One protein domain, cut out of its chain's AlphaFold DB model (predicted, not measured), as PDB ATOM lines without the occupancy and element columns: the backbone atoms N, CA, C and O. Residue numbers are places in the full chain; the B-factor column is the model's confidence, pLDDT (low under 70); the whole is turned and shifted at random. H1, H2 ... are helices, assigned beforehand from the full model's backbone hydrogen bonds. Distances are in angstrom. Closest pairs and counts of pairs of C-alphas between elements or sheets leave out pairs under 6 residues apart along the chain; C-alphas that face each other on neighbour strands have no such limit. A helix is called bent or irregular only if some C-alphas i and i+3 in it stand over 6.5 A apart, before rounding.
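This is residues 67 to 190 of the 236 residues of the protein "Putative L-ascorbate peroxidase 6" of Vitis vinifera (UniProt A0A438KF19). The longest helix, H1, runs past one side of a cluster of three helices in which H4 packs on both H2 and H3. Two long stretches with no named element, residues 127 to 154 and 170 to 190, make much of the rest: residues 174 to 181 fold back along H4, and residues 128 to 136 and 182 to 190 lie beyond the end of the cluster where H3 finishes and H4 starts. The printed part has 124 residues with four named helices, H1, H2, H3 and H4 in that order, and no named strand; its class is all helix. It is compact, with a radius of gyration of the C-alphas of 14.3 A, and rounded, spanning 38 by 32 by 28 A.

H1 covers residues 67 to 84, from C-alpha 67 at (-61.192, 13.962, -32.765), and is 25.6 A long. It has a kink of 44 degrees near residue 74 and is irregular, but only just: C-alphas 72 and 75 are 6.8 A apart. H2 covers residues 96 to 109 and is 20.3 A long. H3, residues 112 to 126, is 21.0 A long; it too is irregular, but only just, with C-alphas 113 and 116 at 6.7 A. H4, residues 155 to 169, is 20.4 A long and ends at C-alpha 169 at (-36.132, 18.452, -47.258).

H1 touches no helix. H1 and H2 are close but not clearly touching; their closest C-alphas, those of Val 80 and Val 109, are 7.6 A apart, at a steep tilt of 57 degrees, opposite ways. H1 and H3 are near each other, with 7 pairs of C-alphas within 10 A, while H1 and H4 are apart. H2 and H4 touch, the C-alphas of Val 106 and Ala 162 being closest at 6.2 A, with a steep tilt of 63 degrees, the same way. H3 and H4 touch and form a helical hairpin, their closest C-alphas, those of Ala 115 and Ala 166, 4.8 A apart, at a steep tilt of 43 degrees, opposite ways. H2 and H3 are apart. Every O i to N i+4 pair is within hydrogen-bond range in H2 and H4, against 10 of 14 in H1 and 9 of 11 in H3.

The two C-alphas farthest apart, those of Leu 68 and Ala 92, are 42.1 A apart. The printed part has no cut. The links from H1 to H2 and from H3 to H4 are long, with 11 and 28 residues; that from H2 to H3 is tight, with 2. Mean pLDDT of the printed part is 73.1, and residues 67 to 96 and 143 to 152 are under 70.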
ATOM      1  N   GLU A  67     -61.136  14.926 -31.639       39.97
ATOM      2  CA  GLU A  67     -61.192  13.962 -32.765       39.97
ATOM      3  C   GLU A  67     -60.692  14.525 -34.106       39.97
ATOM      4  O   GLU A  67     -60.269  13.781 -34.991       39.97
ATOM      5  N   LEU A  68     -60.677  15.851 -34.262       41.94
ATOM      6  CA  LEU A  68     -60.282  16.501 -35.518       41.94
ATOM      7  C   LEU A  68     -58.776  16.390 -35.802       41.94
ATOM      8  O   LEU A  68     -58.362  16.495 -36.954       41.94
ATOM      9  N   ILE A  69     -57.958  16.135 -34.775       43.22
ATOM     10  CA  ILE A  69     -56.524  15.874 -34.944       43.22
ATOM     11  C   ILE A  69     -56.305  14.430 -35.401       43.22
ATOM     12  O   ILE A  69     -55.545  14.220 -36.338       43.22
ATOM     13  N   VAL A  70     -57.034  13.466 -34.827       40.94
ATOM     14  CA  VAL A  70     -56.933  12.043 -35.189       40.94
ATOM     15  C   VAL A  70     -57.350  11.814 -36.645       40.94
ATOM     16  O   VAL A  70     -56.644  11.122 -37.370       40.94
ATOM     17  N   ILE A  71     -58.409  12.471 -37.138       43.09
ATOM     18  CA  ILE A  71     -58.841  12.357 -38.548       43.09
ATOM     19  C   ILE A  71     -57.902  13.115 -39.509       43.09
ATOM     20  O   ILE A  71     -57.719  12.694 -40.650       43.09
ATOM     21  N   ALA A  72     -57.265  14.206 -39.066       43.66
ATOM     22  CA  ALA A  72     -56.322  14.965 -39.893       43.66
ATOM     23  C   ALA A  72     -54.932  14.305 -40.002       43.66
ATOM     24  O   ALA A  72     -54.229  14.537 -40.988       43.66
ATOM     25  N   THR A  73     -54.533  13.481 -39.025       44.47
ATOM     26  CA  THR A  73     -53.246  12.762 -39.017       44.47
ATOM     27  C   THR A  73     -53.353  11.299 -39.460       44.47
ATOM     28  O   THR A  73     -52.378  10.783 -40.008       44.47
ATOM     29  N   LEU A  74     -54.519  10.645 -39.342       43.50
ATOM     30  CA  LEU A  74     -54.761   9.284 -39.857       43.50
ATOM     31  C   LEU A  74     -54.325   9.064 -41.321       43.50
ATOM     32  O   LEU A  74     -53.651   8.064 -41.584       43.50
ATOM     33  N   PRO A  75     -54.619   9.967 -42.285       51.16
ATOM     34  CA  PRO A  75     -54.192   9.775 -43.672       51.16
ATOM     35  C   PRO A  75     -52.673   9.910 -43.874       51.16
ATOM     36  O   PRO A  75     -52.177   9.587 -44.951       51.16
ATOM     37  N   PHE A  76     -51.922  10.364 -42.862       50.66
ATOM     38  CA  PHE A  76     -50.457  10.409 -42.872       50.66
ATOM     39  C   PHE A  76     -49.808   9.226 -42.144       50.66
ATOM     40  O   PHE A  76     -48.702   8.845 -42.518       50.66
ATOM     41  N   LEU A  77     -50.478   8.631 -41.153       47.50
ATOM     42  CA  LEU A  77     -49.937   7.522 -40.354       47.50
ATOM     43  C   LEU A  77     -50.129   6.154 -41.030       47.50
ATOM     44  O   LEU A  77     -49.210   5.334 -41.033       47.50
ATOM     45  N   LEU A  78     -51.280   5.925 -41.669       48.91
ATOM     46  CA  LEU A  78     -51.583   4.643 -42.320       48.91
ATOM     47  C   LEU A  78     -50.631   4.298 -43.487       48.91
ATOM     48  O   LEU A  78     -50.144   3.166 -43.522       48.91
ATOM     49  N   PRO A  79     -50.262   5.234 -44.391       46.84
ATOM     50  CA  PRO A  79     -49.346   4.921 -45.492       46.84
ATOM     51  C   PRO A  79     -47.912   4.625 -45.035       46.84
ATOM     52  O   PRO A  79     -47.169   3.947 -45.742       46.84
ATOM     53  N   VAL A  80     -47.507   5.146 -43.872       45.31
ATOM     54  CA  VAL A  80     -46.169   4.912 -43.309       45.31
ATOM     55  C   VAL A  80     -46.117   3.536 -42.643       45.31
ATOM     56  O   VAL A  80     -45.191   2.779 -42.907       45.31
ATOM     57  N   HIS A  81     -47.147   3.155 -41.881       46.28
ATOM     58  CA  HIS A  81     -47.227   1.834 -41.248       46.28
ATOM     59  C   HIS A  81     -47.281   0.683 -42.274       46.28
ATOM     60  O   HIS A  81     -46.548  -0.299 -42.153       46.28
ATOM     61  N   GLU A  82     -48.095   0.815 -43.326       46.59
ATOM     62  CA  GLU A  82     -48.269  -0.243 -44.335       46.59
ATOM     63  C   GLU A  82     -47.021  -0.422 -45.224       46.59
ATOM     64  O   GLU A  82     -46.684  -1.534 -45.631       46.59
ATOM     65  N   SER A  83     -46.267   0.657 -45.461       43.34
ATOM     66  CA  SER A  83     -45.005   0.601 -46.209       43.34
ATOM     67  C   SER A  83     -43.866  -0.063 -45.422       43.34
ATOM     68  O   SER A  83     -42.920  -0.558 -46.038       43.34
ATOM     69  N   MET A  84     -43.935  -0.094 -44.084       47.69
ATOM     70  CA  MET A  84     -42.843  -0.579 -43.228       47.69
ATOM     71  C   MET A  84     -42.983  -2.040 -42.781       47.69
ATOM     72  O   MET A  84     -41.975  -2.661 -42.456       47.69
ATOM     73  N   GLN A  85     -44.166  -2.655 -42.897       47.44
ATOM     74  CA  GLN A  85     -44.336  -4.104 -42.668       47.44
ATOM     75  C   GLN A  85     -43.589  -4.993 -43.685       47.44
ATOM     76  O   GLN A  85     -43.522  -6.209 -43.516       47.44
ATOM     77  N   LYS A  86     -43.017  -4.417 -44.752       43.66
ATOM     78  CA  LYS A  86     -42.429  -5.170 -45.871       43.66
ATOM     79  C   LYS A  86     -40.924  -5.455 -45.757       43.66
ATOM     80  O   LYS A  86     -40.377  -6.103 -46.647       43.66
ATOM     81  N   PHE A  87     -40.240  -5.035 -44.694       45.72
ATOM     82  CA  PHE A  87     -38.787  -5.218 -44.587       45.72
ATOM     83  C   PHE A  87     -38.379  -6.005 -43.340       45.72
ATOM     84  O   PHE A  87     -38.155  -5.452 -42.272       45.72
ATOM     85  N   GLY A  88     -38.221  -7.320 -43.511       45.12
ATOM     86  CA  GLY A  88     -37.434  -8.153 -42.605       45.12
ATOM     87  C   GLY A  88     -35.962  -8.098 -43.009       45.12
ATOM     88  O   GLY A  88     -35.573  -8.718 -43.998       45.12
ATOM     89  N   VAL A  89     -35.143  -7.360 -42.260       44.06
ATOM     90  CA  VAL A  89     -33.681  -7.323 -42.439       44.06
ATOM     91  C   VAL A  89     -33.021  -8.012 -41.243       44.06
ATOM     92  O   VAL A  89     -33.472  -7.873 -40.109       44.06
ATOM     93  N   LYS A  90     -31.982  -8.821 -41.496       45.12
ATOM     94  CA  LYS A  90     -31.277  -9.578 -40.452       45.12
ATOM     95  C   LYS A  90     -30.338  -8.691 -39.621       45.12
ATOM     96  O   LYS A  90     -29.579  -7.894 -40.159       45.12
ATOM     97  N   ALA A  91     -30.383  -8.928 -38.311       45.66
ATOM     98  CA  ALA A  91     -29.886  -8.117 -37.198       45.66
ATOM     99  C   ALA A  91     -28.354  -8.094 -36.969       45.66
ATOM    100  O   ALA A  91     -27.903  -8.299 -35.844       45.66
ATOM    101  N   ALA A  92     -27.524  -7.888 -37.994       46.91
ATOM    102  CA  ALA A  92     -26.067  -7.937 -37.802       46.91
ATOM    103  C   ALA A  92     -25.268  -6.904 -38.617       46.91
ATOM    104  O   ALA A  92     -24.329  -7.276 -39.306       46.91
ATOM    105  N   GLU A  93     -25.609  -5.614 -38.526       50.09
ATOM    106  CA  GLU A  93     -24.636  -4.514 -38.685       50.09
ATOM    107  C   GLU A  93     -25.228  -3.218 -38.104       50.09
ATOM    108  O   GLU A  93     -26.090  -2.564 -38.689       50.09
ATOM    109  N   LEU A  94     -24.825  -2.935 -36.865       59.12
ATOM    110  CA  LEU A  94     -25.613  -2.260 -35.835       59.12
ATOM    111  C   LEU A  94     -25.511  -0.723 -35.934       59.12
ATOM    112  O   LEU A  94     -24.426  -0.152 -35.815       59.12
ATOM    113  N   GLY A  95     -26.643  -0.046 -36.136       62.56
ATOM    114  CA  GLY A  95     -26.790   1.408 -36.005       62.56
ATOM    115  C   GLY A  95     -26.674   2.218 -37.300       62.56
ATOM    116  O   GLY A  95     -27.606   2.940 -37.656       62.56
ATOM    117  N   THR A  96     -25.562   2.134 -38.038       68.62
ATOM    118  CA  THR A  96     -25.379   2.975 -39.244       68.62
ATOM    119  C   THR A  96     -26.234   2.512 -40.415       68.62
ATOM    120  O   THR A  96     -26.813   3.341 -41.115       68.62
ATOM    121  N   THR A  97     -26.347   1.200 -40.618       79.06
ATOM    122  CA  THR A  97     -27.139   0.622 -41.710       79.06
ATOM    123  C   THR A  97     -28.631   0.850 -41.475       79.06
ATOM    124  O   THR A  97     -29.324   1.304 -42.379       79.06
ATOM    125  N   GLU A  98     -29.113   0.654 -40.247       81.56
ATOM    126  CA  GLU A  98     -30.505   0.922 -39.854       81.56
ATOM    127  C   GLU A  98     -30.867   2.405 -40.003       81.56
ATOM    128  O   GLU A  98     -31.905   2.732 -40.576       81.56
ATOM    129  N   TYR A  99     -29.978   3.314 -39.584       81.69
ATOM    130  CA  TYR A  99     -30.154   4.756 -39.776       81.69
ATOM    131  C   TYR A  99     -30.251   5.138 -41.255       81.69
ATOM    132  O   TYR A  99     -31.135   5.904 -41.642       81.69
ATOM    133  N   LEU A 100     -29.359   4.607 -42.094       85.75
ATOM    134  CA  LEU A 100     -29.356   4.892 -43.530       85.75
ATOM    135  C   LEU A 100     -30.594   4.327 -44.230       85.75
ATOM    136  O   LEU A 100     -31.164   5.007 -45.082       85.75
ATOM    137  N   LEU A 101     -31.027   3.122 -43.853       85.50
ATOM    138  CA  LEU A 101     -32.243   2.504 -44.375       85.50
ATOM    139  C   LEU A 101     -33.477   3.317 -43.988       85.50
ATOM    140  O   LEU A 101     -34.239   3.711 -44.866       85.50
ATOM    141  N   MET A 102     -33.636   3.652 -42.706       85.25
ATOM    142  CA  MET A 102     -34.734   4.505 -42.250       85.25
ATOM    143  C   MET A 102     -34.748   5.841 -42.974       85.25
ATOM    144  O   MET A 102     -35.784   6.269 -43.468       85.25
ATOM    145  N   LYS A 103     -33.591   6.496 -43.060       84.75
ATOM    146  CA  LYS A 103     -33.440   7.771 -43.751       84.75
ATOM    147  C   LYS A 103     -33.895   7.677 -45.205       84.75
ATOM    148  O   LYS A 103     -34.606   8.560 -45.676       84.75
ATOM    149  N   GLU A 104     -33.493   6.627 -45.915       86.19
ATOM    150  CA  GLU A 104     -33.861   6.439 -47.315       86.19
ATOM    151  C   GLU A 104     -35.355   6.127 -47.484       86.19
ATOM    152  O   GLU A 104     -35.998   6.712 -48.356       86.19
ATOM    153  N   GLU A 105     -35.942   5.288 -46.628       85.56
ATOM    154  CA  GLU A 105     -37.382   4.993 -46.657       85.56
ATOM    155  C   GLU A 105     -38.234   6.218 -46.299       85.56
ATOM    156  O   GLU A 105     -39.167   6.568 -47.028       85.56
ATOM    157  N   VAL A 106     -37.862   6.947 -45.245       85.88
ATOM    158  CA  VAL A 106     -38.489   8.224 -44.872       85.88
ATOM    159  C   VAL A 106     -38.412   9.203 -46.040       85.88
ATOM    160  O   VAL A 106     -39.411   9.831 -46.388       85.88
ATOM    161  N   ARG A 107     -37.258   9.309 -46.705       85.69
ATOM    162  CA  ARG A 107     -37.066  10.217 -47.843       85.69
ATOM    163  C   ARG A 107     -37.964   9.878 -49.034       85.69
ATOM    164  O   ARG A 107     -38.382  10.792 -49.744       85.69
ATOM    165  N   LYS A 108     -38.289   8.601 -49.257       86.69
ATOM    166  CA  LYS A 108     -39.218   8.187 -50.325       86.69
ATOM    167  C   LYS A 108     -40.642   8.673 -50.067       86.69
ATOM    168  O   LYS A 108     -41.333   9.064 -51.007       86.69
ATOM    169  N   VAL A 109     -41.087   8.664 -48.810       83.31
ATOM    170  CA  VAL A 109     -42.467   9.028 -48.447       83.31
ATOM    171  C   VAL A 109     -42.637  10.516 -48.123       83.31
ATOM    172  O   VAL A 109     -43.733  11.068 -48.301       83.31
ATOM    173  N   LEU A 110     -41.562  11.181 -47.686       86.06
ATOM    174  CA  LEU A 110     -41.548  12.556 -47.199       86.06
ATOM    175  C   LEU A 110     -41.283  13.566 -48.321       86.06
ATOM    176  O   LEU A 110     -40.152  13.960 -48.603       86.06
ATOM    177  N   SER A 111     -42.359  14.048 -48.941       87.69
ATOM    178  CA  SER A 111     -42.277  15.179 -49.866       87.69
ATOM    179  C   SER A 111     -42.281  16.519 -49.123       87.69
ATOM    180  O   SER A 111     -42.743  16.623 -47.984       87.69
ATOM    181  N   LYS A 112     -41.857  17.592 -49.804       82.88
ATOM    182  CA  LYS A 112     -41.883  18.962 -49.258       82.88
ATOM    183  C   LYS A 112     -43.272  19.383 -48.754       82.88
ATOM    184  O   LYS A 112     -43.369  20.081 -47.753       82.88
ATOM    185  N   GLY A 113     -44.341  18.921 -49.410       77.50
ATOM    186  CA  GLY A 113     -45.720  19.188 -48.984       77.50
ATOM    187  C   GLY A 113     -46.128  18.458 -47.698       77.50
ATOM    188  O   GLY A 113     -46.993  18.942 -46.978       77.50
ATOM    189  N   LYS A 114     -45.487  17.327 -47.379       84.25
ATOM    190  CA  LYS A 114     -45.741  16.547 -46.155       84.25
ATOM    191  C   LYS A 114     -44.809  16.928 -45.001       84.25
ATOM    192  O   LYS A 114     -45.146  16.683 -43.845       84.25
ATOM    193  N   ALA A 115     -43.671  17.559 -45.299       83.31
ATOM    194  CA  ALA A 115     -42.663  17.940 -44.312       83.31
ATOM    195  C   ALA A 115     -43.231  18.810 -43.180       83.31
ATOM    196  O   ALA A 115     -42.901  18.588 -42.022       83.31
ATOM    197  N   ALA A 116     -44.145  19.737 -43.485       79.50
ATOM    198  CA  ALA A 116     -44.781  20.574 -42.466       79.50
ATOM    199  C   ALA A 116     -45.584  19.756 -41.435       79.50
ATOM    200  O   ALA A 116     -45.521  20.040 -40.240       79.50
ATOM    201  N   GLY A 117     -46.303  18.720 -41.882       73.56
ATOM    202  CA  GLY A 117     -47.057  17.826 -41.001       73.56
ATOM    203  C   GLY A 117     -46.143  16.986 -40.111       73.56
ATOM    204  O   GLY A 117     -46.382  16.881 -38.913       73.56
ATOM    205  N   VAL A 118     -45.050  16.462 -40.673       84.50
ATOM    206  CA  VAL A 118     -44.049  15.694 -39.914       84.50
ATOM    207  C   VAL A 118     -43.308  16.570 -38.907       84.50
ATOM    208  O   VAL A 118     -43.158  16.169 -37.759       84.50
ATOM    209  N   LEU A 119     -42.911  17.791 -39.276       86.12
ATOM    210  CA  LEU A 119     -42.307  18.736 -38.331       86.12
ATOM    211  C   LEU A 119     -43.258  19.066 -37.183       86.12
ATOM    212  O   LEU A 119     -42.829  19.126 -36.034       86.12
ATOM    213  N   ARG A 120     -44.548  19.250 -37.481       80.88
ATOM    214  CA  ARG A 120     -45.570  19.472 -36.457       80.88
ATOM    215  C   ARG A 120     -45.701  18.265 -35.529       80.88
ATOM    216  O   ARG A 120     -45.741  18.458 -34.321       80.88
ATOM    217  N   LEU A 121     -45.745  17.051 -36.076       77.50
ATOM    218  CA  LEU A 121     -45.802  15.814 -35.296       77.50
ATOM    219  C   LEU A 121     -44.608  15.708 -34.337       77.50
ATOM    220  O   LEU A 121     -44.797  15.565 -33.134       77.50
ATOM    221  N   VAL A 122     -43.394  15.863 -34.865       87.06
ATOM    222  CA  VAL A 122     -42.145  15.795 -34.096       87.06
ATOM    223  C   VAL A 122     -42.095  16.883 -33.029       87.06
ATOM    224  O   VAL A 122     -41.674  16.624 -31.908       87.06
ATOM    225  N   PHE A 123     -42.549  18.095 -33.354       86.12
ATOM    226  CA  PHE A 123     -42.631  19.184 -32.386       86.12
ATOM    227  C   PHE A 123     -43.608  18.872 -31.249       86.12
ATOM    228  O   PHE A 123     -43.310  19.182 -30.101       86.12
ATOM    229  N   HIS A 124     -44.759  18.267 -31.548       79.50
ATOM    230  CA  HIS A 124     -45.726  17.884 -30.521       79.50
ATOM    231  C   HIS A 124     -45.210  16.754 -29.623       79.50
ATOM    232  O   HIS A 124     -45.408  16.851 -28.417       79.50
ATOM    233  N   ASP A 125     -44.524  15.750 -30.180       81.62
ATOM    234  CA  ASP A 125     -43.915  14.648 -29.414       81.62
ATOM    235  C   ASP A 125     -42.759  15.175 -28.542       81.62
ATOM    236  O   ASP A 125     -42.805  15.131 -27.320       81.62
ATOM    237  N   ALA A 126     -41.771  15.848 -29.144       84.88
ATOM    238  CA  ALA A 126     -40.653  16.441 -28.404       84.88
ATOM    239  C   ALA A 126     -41.094  17.523 -27.399       84.88
ATOM    240  O   ALA A 126     -40.435  17.748 -26.382       84.88
ATOM    241  N   GLY A 127     -42.200  18.208 -27.683       83.69
ATOM    242  CA  GLY A 127     -42.742  19.273 -26.854       83.69
ATOM    243  C   GLY A 127     -43.263  18.801 -25.499       83.69
ATOM    244  O   GLY A 127     -43.478  19.646 -24.638       83.69
ATOM    245  N   THR A 128     -43.429  17.499 -25.257       84.88
ATOM    246  CA  THR A 128     -43.799  16.983 -23.930       84.88
ATOM    247  C   THR A 128     -42.618  16.906 -22.963       84.88
ATOM    248  O   THR A 128     -42.824  16.598 -21.796       84.88
ATOM    249  N   PHE A 129     -41.389  17.214 -23.392       87.94
ATOM    250  CA  PHE A 129     -40.229  17.182 -22.500       87.94
ATOM    251  C   PHE A 129     -40.343  18.222 -21.373       87.94
ATOM    252  O   PHE A 129     -40.666  19.382 -21.643       87.94
ATOM    253  N   GLU A 130     -40.035  17.828 -20.138       84.75
ATOM    254  CA  GLU A 130     -39.871  18.703 -18.968       84.75
ATOM    255  C   GLU A 130     -38.553  18.358 -18.248       84.75
ATOM    256  O   GLU A 130     -38.218  17.189 -18.060       84.75
ATOM    257  N   MET A 131     -37.777  19.373 -17.848       86.81
ATOM    258  CA  MET A 131     -36.485  19.165 -17.172       86.81
ATOM    259  C   MET A 131     -36.624  18.751 -15.708       86.81
ATOM    260  O   MET A 131     -35.743  18.060 -15.202       86.81
ATOM    261  N   ASP A 132     -37.687  19.191 -15.030       84.75
ATOM    262  CA  ASP A 132     -37.840  19.027 -13.577       84.75
ATOM    263  C   ASP A 132     -37.899  17.545 -13.169       84.75
ATOM    264  O   ASP A 132     -37.374  17.163 -12.124       84.75
ATOM    265  N   ASP A 133     -38.497  16.708 -14.017       85.12
ATOM    266  CA  ASP A 133     -38.625  15.262 -13.825       85.12
ATOM    267  C   ASP A 133     -37.960  14.436 -14.942       85.12
ATOM    268  O   ASP A 133     -38.020  13.206 -14.918       85.12
ATOM    269  N   ASN A 134     -37.300  15.102 -15.900       84.31
ATOM    270  CA  ASN A 134     -36.672  14.505 -17.080       84.31
ATOM    271  C   ASN A 134     -37.611  13.531 -17.823       84.31
ATOM    272  O   ASN A 134     -37.193  12.457 -18.265       84.31
ATOM    273  N   SER A 135     -38.894  13.889 -17.915       85.44
ATOM    274  CA  SER A 135     -39.944  13.063 -18.508       85.44
ATOM    275  C   SER A 135     -40.462  13.631 -19.833       85.44
ATOM    276  O   SER A 135     -40.277  14.807 -20.147       85.44
ATOM    277  N   GLY A 136     -41.158  12.792 -20.606       85.31
ATOM    278  CA  GLY A 136     -41.649  13.123 -21.946       85.31
ATOM    279  C   GLY A 136     -40.532  13.264 -22.983       85.31
ATOM    280  O   GLY A 136     -39.440  12.713 -22.830       85.31
ATOM    281  N   GLY A 137     -40.807  14.013 -24.046       85.19
ATOM    282  CA  GLY A 137     -39.907  14.220 -25.170       85.19
ATOM    283  C   GLY A 137     -40.163  13.241 -26.309       85.19
ATOM    284  O   GLY A 137     -41.216  12.630 -26.415       85.19
ATOM    285  N   MET A 138     -39.177  13.108 -27.193       83.75
ATOM    286  CA  MET A 138     -39.309  12.318 -28.417       83.75
ATOM    287  C   MET A 138     -39.146  10.822 -28.131       83.75
ATOM    288  O   MET A 138     -38.099  10.242 -28.412       83.75
ATOM    289  N   ASN A 139     -40.146  10.232 -27.487       83.88
ATOM    290  CA  ASN A 139     -40.184   8.839 -27.042       83.88
ATOM    291  C   ASN A 139     -41.305   8.039 -27.728       83.88
ATOM    292  O   ASN A 139     -41.611   6.933 -27.292       83.88
ATOM    293  N   GLY A 140     -41.935   8.600 -28.768       80.88
ATOM    294  CA  GLY A 140     -42.994   7.916 -29.504       80.88
ATOM    295  C   GLY A 140     -44.302   7.781 -28.735       80.88
ATOM    296  O   GLY A 140     -45.160   6.998 -29.143       80.88
ATOM    297  N   SER A 141     -44.499   8.562 -27.663       79.12
ATOM    298  CA  SER A 141     -45.694   8.453 -26.824       79.12
ATOM    299  C   SER A 141     -47.005   8.803 -27.519       79.12
ATOM    300  O   SER A 141     -48.094   8.468 -27.051       79.12
ATOM    301  N   ILE A 142     -46.909   9.426 -28.687       70.56
ATOM    302  CA  ILE A 142     -48.037   9.692 -29.570       70.56
ATOM    303  C   ILE A 142     -48.634   8.428 -30.226       70.56
ATOM    304  O   ILE A 142     -49.668   8.534 -30.884       70.56
ATOM    305  N   VAL A 143     -48.024   7.243 -30.060       68.19
ATOM    306  CA  VAL A 143     -48.344   6.020 -30.829       68.19
ATOM    307  C   VAL A 143     -48.851   4.835 -29.984       68.19
ATOM    308  O   VAL A 143     -48.762   3.697 -30.431       68.19
ATOM    309  N   TYR A 144     -49.415   5.043 -28.788       60.38
ATOM    310  CA  TYR A 144     -49.866   3.945 -27.896       60.38
ATOM    311  C   TYR A 144     -51.042   3.067 -28.358       60.38
ATOM    312  O   TYR A 144     -52.018   2.905 -27.632       60.38
ATOM    313  N   GLU A 145     -50.924   2.405 -29.509       51.41
ATOM    314  CA  GLU A 145     -51.759   1.261 -29.894       51.41
ATOM    315  C   GLU A 145     -50.980   0.105 -30.577       51.41
ATOM    316  O   GLU A 145     -51.613  -0.809 -31.104       51.41
ATOM    317  N   LEU A 146     -49.633   0.071 -30.594       52.25
ATOM    318  CA  LEU A 146     -48.873  -0.902 -31.418       52.25
ATOM    319  C   LEU A 146     -47.640  -1.567 -30.752       52.25
ATOM    320  O   LEU A 146     -46.597  -1.712 -31.390       52.25
ATOM    321  N   ASP A 147     -47.762  -2.062 -29.514       51.53
ATOM    322  CA  ASP A 147     -46.674  -2.756 -28.785       51.53
ATOM    323  C   ASP A 147     -46.452  -4.212 -29.229       51.53
ATOM    324  O   ASP A 147     -46.770  -5.175 -28.524       51.53
ATOM    325  N   ARG A 148     -45.888  -4.390 -30.424       51.44
ATOM    326  CA  ARG A 148     -45.467  -5.700 -30.932       51.44
ATOM    327  C   ARG A 148     -43.941  -5.851 -30.890       51.44
ATOM    328  O   ARG A 148     -43.241  -5.012 -31.456       51.44
ATOM    329  N   PRO A 149     -43.404  -6.922 -30.273       48.75
ATOM    330  CA  PRO A 149     -41.962  -7.119 -30.097       48.75
ATOM    331  C   PRO A 149     -41.206  -7.379 -31.412       48.75
ATOM    332  O   PRO A 149     -39.981  -7.449 -31.410       48.75
ATOM    333  N   GLU A 150     -41.910  -7.524 -32.539       51.19
ATOM    334  CA  GLU A 150     -41.307  -7.685 -33.865       51.19
ATOM    335  C   GLU A 150     -40.839  -6.360 -34.499       51.19
ATOM    336  O   GLU A 150     -40.236  -6.382 -35.575       51.19
ATOM    337  N   ASN A 151     -41.097  -5.212 -33.864       54.56
ATOM    338  CA  ASN A 151     -40.646  -3.922 -34.374       54.56
ATOM    339  C   ASN A 151     -39.163  -3.700 -34.026       54.56
ATOM    340  O   ASN A 151     -38.813  -3.343 -32.905       54.56
ATOM    341  N   ILE A 152     -38.279  -3.953 -34.996       61.72
ATOM    342  CA  ILE A 152     -36.812  -3.856 -34.842       61.72
ATOM    343  C   ILE A 152     -36.369  -2.410 -34.537       61.72
ATOM    344  O   ILE A 152     -35.294  -2.201 -33.979       61.72
ATOM    345  N   VAL A 153     -37.200  -1.415 -34.868       72.12
ATOM    346  CA  VAL A 153     -36.933   0.004 -34.621       72.12
ATOM    347  C   VAL A 153     -38.094   0.654 -33.873       72.12
ATOM    348  O   VAL A 153     -39.252   0.477 -34.247       72.12
ATOM    349  N   SER A 154     -37.775   1.442 -32.845       80.50
ATOM    350  CA  SER A 154     -38.763   2.165 -32.045       80.50
ATOM    351  C   SER A 154     -39.436   3.299 -32.824       80.50
ATOM    352  O   SER A 154     -38.851   3.923 -33.719       80.50
ATOM    353  N   TRP A 155     -40.678   3.615 -32.467       83.19
ATOM    354  CA  TRP A 155     -41.379   4.797 -32.970       83.19
ATOM    355  C   TRP A 155     -40.659   6.090 -32.620       83.19
ATOM    356  O   TRP A 155     -40.574   6.987 -33.460       83.19
ATOM    357  N   ALA A 156     -40.082   6.163 -31.425       85.38
ATOM    358  CA  ALA A 156     -39.236   7.259 -30.985       85.38
ATOM    359  C   ALA A 156     -38.102   7.549 -31.987       85.38
ATOM    360  O   ALA A 156     -37.861   8.703 -32.355       85.38
ATOM    361  N   ASP A 157     -37.425   6.506 -32.473       87.00
ATOM    362  CA  ASP A 157     -36.360   6.643 -33.465       87.00
ATOM    363  C   ASP A 157     -36.889   7.000 -34.855       87.00
ATOM    364  O   ASP A 157     -36.316   7.868 -35.523       87.00
ATOM    365  N   MET A 158     -38.013   6.417 -35.277       85.50
ATOM    366  CA  MET A 158     -38.651   6.783 -36.545       85.50
ATOM    367  C   MET A 158     -39.066   8.259 -36.575       85.50
ATOM    368  O   MET A 158     -38.775   8.960 -37.545       85.50
ATOM    369  N   ILE A 159     -39.700   8.755 -35.509       88.69
ATOM    370  CA  ILE A 159     -40.114  10.159 -35.367       88.69
ATOM    371  C   ILE A 159     -38.884  11.071 -35.409       88.69
ATOM    372  O   ILE A 159     -38.877  12.070 -36.133       88.69
ATOM    373  N   ALA A 160     -37.805  10.695 -34.723       89.19
ATOM    374  CA  ALA A 160     -36.558  11.450 -34.728       89.19
ATOM    375  C   ALA A 160     -35.925  11.570 -36.118       89.19
ATOM    376  O   ALA A 160     -35.566  12.671 -36.553       89.19
ATOM    377  N   VAL A 161     -35.809  10.449 -36.833       91.06
ATOM    378  CA  VAL A 161     -35.269  10.421 -38.199       91.06
ATOM    379  C   VAL A 161     -36.175  11.203 -39.152       91.06
ATOM    380  O   VAL A 161     -35.680  12.001 -39.951       91.06
ATOM    381  N   ALA A 162     -37.497  11.052 -39.028       90.06
ATOM    382  CA  ALA A 162     -38.472  11.786 -39.827       90.06
ATOM    383  C   ALA A 162     -38.380  13.302 -39.619       90.06
ATOM    384  O   ALA A 162     -38.399  14.055 -40.594       90.06
ATOM    385  N   GLY A 163     -38.208  13.763 -38.378       91.94
ATOM    386  CA  GLY A 163     -37.996  15.176 -38.069       91.94
ATOM    387  C   GLY A 163     -36.720  15.735 -38.687       91.94
ATOM    388  O   GLY A 163     -36.753  16.786 -39.333       91.94
ATOM    389  N   ALA A 164     -35.605  15.014 -38.551       91.50
ATOM    390  CA  ALA A 164     -34.333  15.412 -39.147       91.50
ATOM    391  C   ALA A 164     -34.411  15.497 -40.679       91.50
ATOM    392  O   ALA A 164     -33.920  16.466 -41.270       91.50
ATOM    393  N   GLU A 165     -35.074  14.537 -41.330       91.25
ATOM    394  CA  GLU A 165     -35.265  14.604 -42.778       91.25
ATOM    395  C   GLU A 165     -36.270  15.662 -43.207       91.25
ATOM    396  O   GLU A 165     -36.074  16.295 -44.243       91.25
ATOM    397  N   ALA A 166     -37.294  15.950 -42.408       88.69
ATOM    398  CA  ALA A 166     -38.209  17.040 -42.714       88.69
ATOM    399  C   ALA A 166     -37.488  18.396 -42.718       88.69
ATOM    400  O   ALA A 166     -37.739  19.214 -43.606       88.69
ATOM    401  N   VAL A 167     -36.534  18.613 -41.804       90.94
ATOM    402  CA  VAL A 167     -35.662  19.802 -41.814       90.94
ATOM    403  C   VAL A 167     -34.804  19.833 -43.081       90.94
ATOM    404  O   VAL A 167     -34.780  20.847 -43.778       90.94
ATOM    405  N   SER A 168     -34.151  18.718 -43.410       91.50
ATOM    406  CA  SER A 168     -33.301  18.558 -44.599       91.50
ATOM    407  C   SER A 168     -34.062  18.839 -45.907       91.50
ATOM    408  O   SER A 168     -33.633  19.661 -46.717       91.50
ATOM    409  N   VAL A 169     -35.251  18.249 -46.087       89.12
ATOM    410  CA  VAL A 169     -36.132  18.452 -47.258       89.12
ATOM    411  C   VAL A 169     -36.606  19.903 -47.372       89.12
ATOM    412  O   VAL A 169     -36.799  20.417 -48.478       89.12
ATOM    413  N   CYS A 170     -36.766  20.593 -46.243       89.38
ATOM    414  CA  CYS A 170     -37.092  22.017 -46.218       89.38
ATOM    415  C   CYS A 170     -35.888  22.935 -46.510       89.38
ATOM    416  O   CYS A 170     -36.062  24.153 -46.530       89.38
ATOM    417  N   GLY A 171     -34.695  22.389 -46.768       89.88
ATOM    418  CA  GLY A 171     -33.466  23.154 -47.005       89.88
ATOM    419  C   GLY A 171     -32.736  23.576 -45.727       89.88
ATOM    420  O   GLY A 171     -31.851  24.426 -45.779       89.88
ATOM    421  N   GLY A 172     -33.114  23.014 -44.579       89.00
ATOM    422  CA  GLY A 172     -32.402  23.190 -43.319       89.00
ATOM    423  C   GLY A 172     -31.115  22.354 -43.238       89.00
ATOM    424  O   GLY A 172     -30.796  21.585 -44.150       89.00
ATOM    425  N   PRO A 173     -30.342  22.496 -42.146       93.31
ATOM    426  CA  PRO A 173     -29.111  21.736 -41.957       93.31
ATOM    427  C   PRO A 173     -29.394  20.235 -41.805       93.31
ATOM    428  O   PRO A 173     -30.441  19.833 -41.300       93.31
ATOM    429  N   LYS A 174     -28.425  19.394 -42.185       89.31
ATOM    430  CA  LYS A 174     -28.473  17.957 -41.883       89.31
ATOM    431  C   LYS A 174     -28.287  17.755 -40.380       89.31
ATOM    432  O   LYS A 174     -27.237  18.102 -39.843       89.31
ATOM    433  N   ILE A 175     -29.293  17.183 -39.725       89.62
ATOM    434  CA  ILE A 175     -29.271  16.892 -38.289       89.62
ATOM    435  C   ILE A 175     -28.893  15.415 -38.100       89.62
ATOM    436  O   ILE A 175     -29.618  14.547 -38.593       89.62
ATOM    437  N   PRO A 176     -27.771  15.094 -37.427       88.25
ATOM    438  CA  PRO A 176     -27.452  13.713 -37.088       88.25
ATOM    439  C   PRO A 176     -28.412  13.217 -36.000       88.25
ATOM    440  O   PRO A 176     -28.584  13.877 -34.976       88.25
ATOM    441  N   VAL A 177     -29.023  12.052 -36.209       86.38
ATOM    442  CA  VAL A 177     -29.905  11.415 -35.223       86.38
ATOM    443  C   VAL A 177     -29.202  10.182 -34.680       86.38
ATOM    444  O   VAL A 177     -28.824   9.298 -35.443       86.38
ATOM    445  N   GLN A 178     -29.023  10.135 -33.362       85.50
ATOM    446  CA  GLN A 178     -28.612   8.918 -32.670       85.50
ATOM    447  C   GLN A 178     -29.837   8.016 -32.500       85.50
ATOM    448  O   GLN A 178     -30.899   8.510 -32.108       85.50
ATOM    449  N   LEU A 179     -29.685   6.738 -32.844       81.25
ATOM    450  CA  LEU A 179     -30.693   5.697 -32.633       81.25
ATOM    451  C   LEU A 179     -30.530   5.053 -31.252       81.25
ATOM    452  O   LEU A 179     -29.508   5.253 -30.592       81.25
ATOM    453  N   GLY A 180     -31.513   4.250 -30.854       79.25
ATOM    454  CA  GLY A 180     -31.555   3.533 -29.583       79.25
ATOM    455  C   GLY A 180     -32.542   4.126 -28.581       79.25
ATOM    456  O   GLY A 180     -32.416   3.865 -27.384       79.25
ATOM    457  N   ARG A 181     -33.507   4.939 -29.031       82.50
ATOM    458  CA  ARG A 181     -34.586   5.399 -28.150       82.50
ATOM    459  C   ARG A 181     -35.534   4.247 -27.866       82.50
ATOM    460  O   ARG A 181     -35.854   3.471 -28.760       82.50
ATOM    461  N   LEU A 182     -36.000   4.164 -26.628       81.25
ATOM    462  CA  LEU A 182     -37.062   3.243 -26.251       81.25
ATOM    463  C   LEU A 182     -38.402   3.949 -26.422       81.25
ATOM    464  O   LEU A 182     -38.530   5.118 -26.043       81.25
ATOM    465  N   ASP A 183     -39.378   3.234 -26.968       81.31
ATOM    466  CA  ASP A 183     -40.755   3.697 -26.927       81.31
ATOM    467  C   ASP A 183     -41.206   3.742 -25.461       81.31
ATOM    468  O   ASP A 183     -40.861   2.864 -24.662       81.31
ATOM    469  N   SER A 184     -41.947   4.781 -25.069       82.62
ATOM    470  CA  SER A 184     -42.694   4.710 -23.800       82.62
ATOM    471  C   SER A 184     -43.762   3.586 -23.918       82.62
ATOM    472  O   SER A 184     -43.896   2.999 -24.988       82.62
ATOM    473  N   MET A 185     -44.551   3.303 -22.880       80.50
ATOM    474  CA  MET A 185     -45.698   2.362 -22.926       80.50
ATOM    475  C   MET A 185     -47.028   3.034 -22.537       80.50
ATOM    476  O   MET A 185     -48.058   2.381 -22.386       80.50
ATOM    477  N   ALA A 186     -46.996   4.345 -22.287       81.19
ATOM    478  CA  ALA A 186     -48.143   5.123 -21.849       81.19
ATOM    479  C   ALA A 186     -48.043   6.573 -22.342       81.19
ATOM    480  O   ALA A 186     -46.933   7.119 -22.409       81.19
ATOM    481  N   PRO A 187     -49.181   7.205 -22.683       80.19
ATOM    482  CA  PRO A 187     -49.192   8.570 -23.186       80.19
ATOM    483  C   PRO A 187     -48.630   9.536 -22.145       80.19
ATOM    484  O   PRO A 187     -48.800   9.342 -20.937       80.19
ATOM    485  N   ASP A 188     -47.988  10.604 -22.616       81.12
ATOM    486  CA  ASP A 188     -47.543  11.673 -21.730       81.12
ATOM    487  C   ASP A 188     -48.738  12.348 -21.022       81.12
ATOM    488  O   ASP A 188     -49.796  12.536 -21.633       81.12
ATOM    489  N   PRO A 189     -48.585  12.753 -19.745       81.12
ATOM    490  CA  PRO A 189     -49.595  13.514 -19.016       81.12
ATOM    491  C   PRO A 189     -50.106  14.739 -19.789       81.12
ATOM    492  O   PRO A 189     -49.331  15.467 -20.417       81.12
ATOM    493  N   GLU A 190     -51.412  15.010 -19.698       80.06
ATOM    494  CA  GLU A 190     -51.995  16.224 -20.280       80.06
ATOM    495  C   GLU A 190     -51.351  17.493 -19.682       80.06
ATOM    496  O   GLU A 190     -50.903  17.515 -18.537       80.06
TER     497      GLU A 190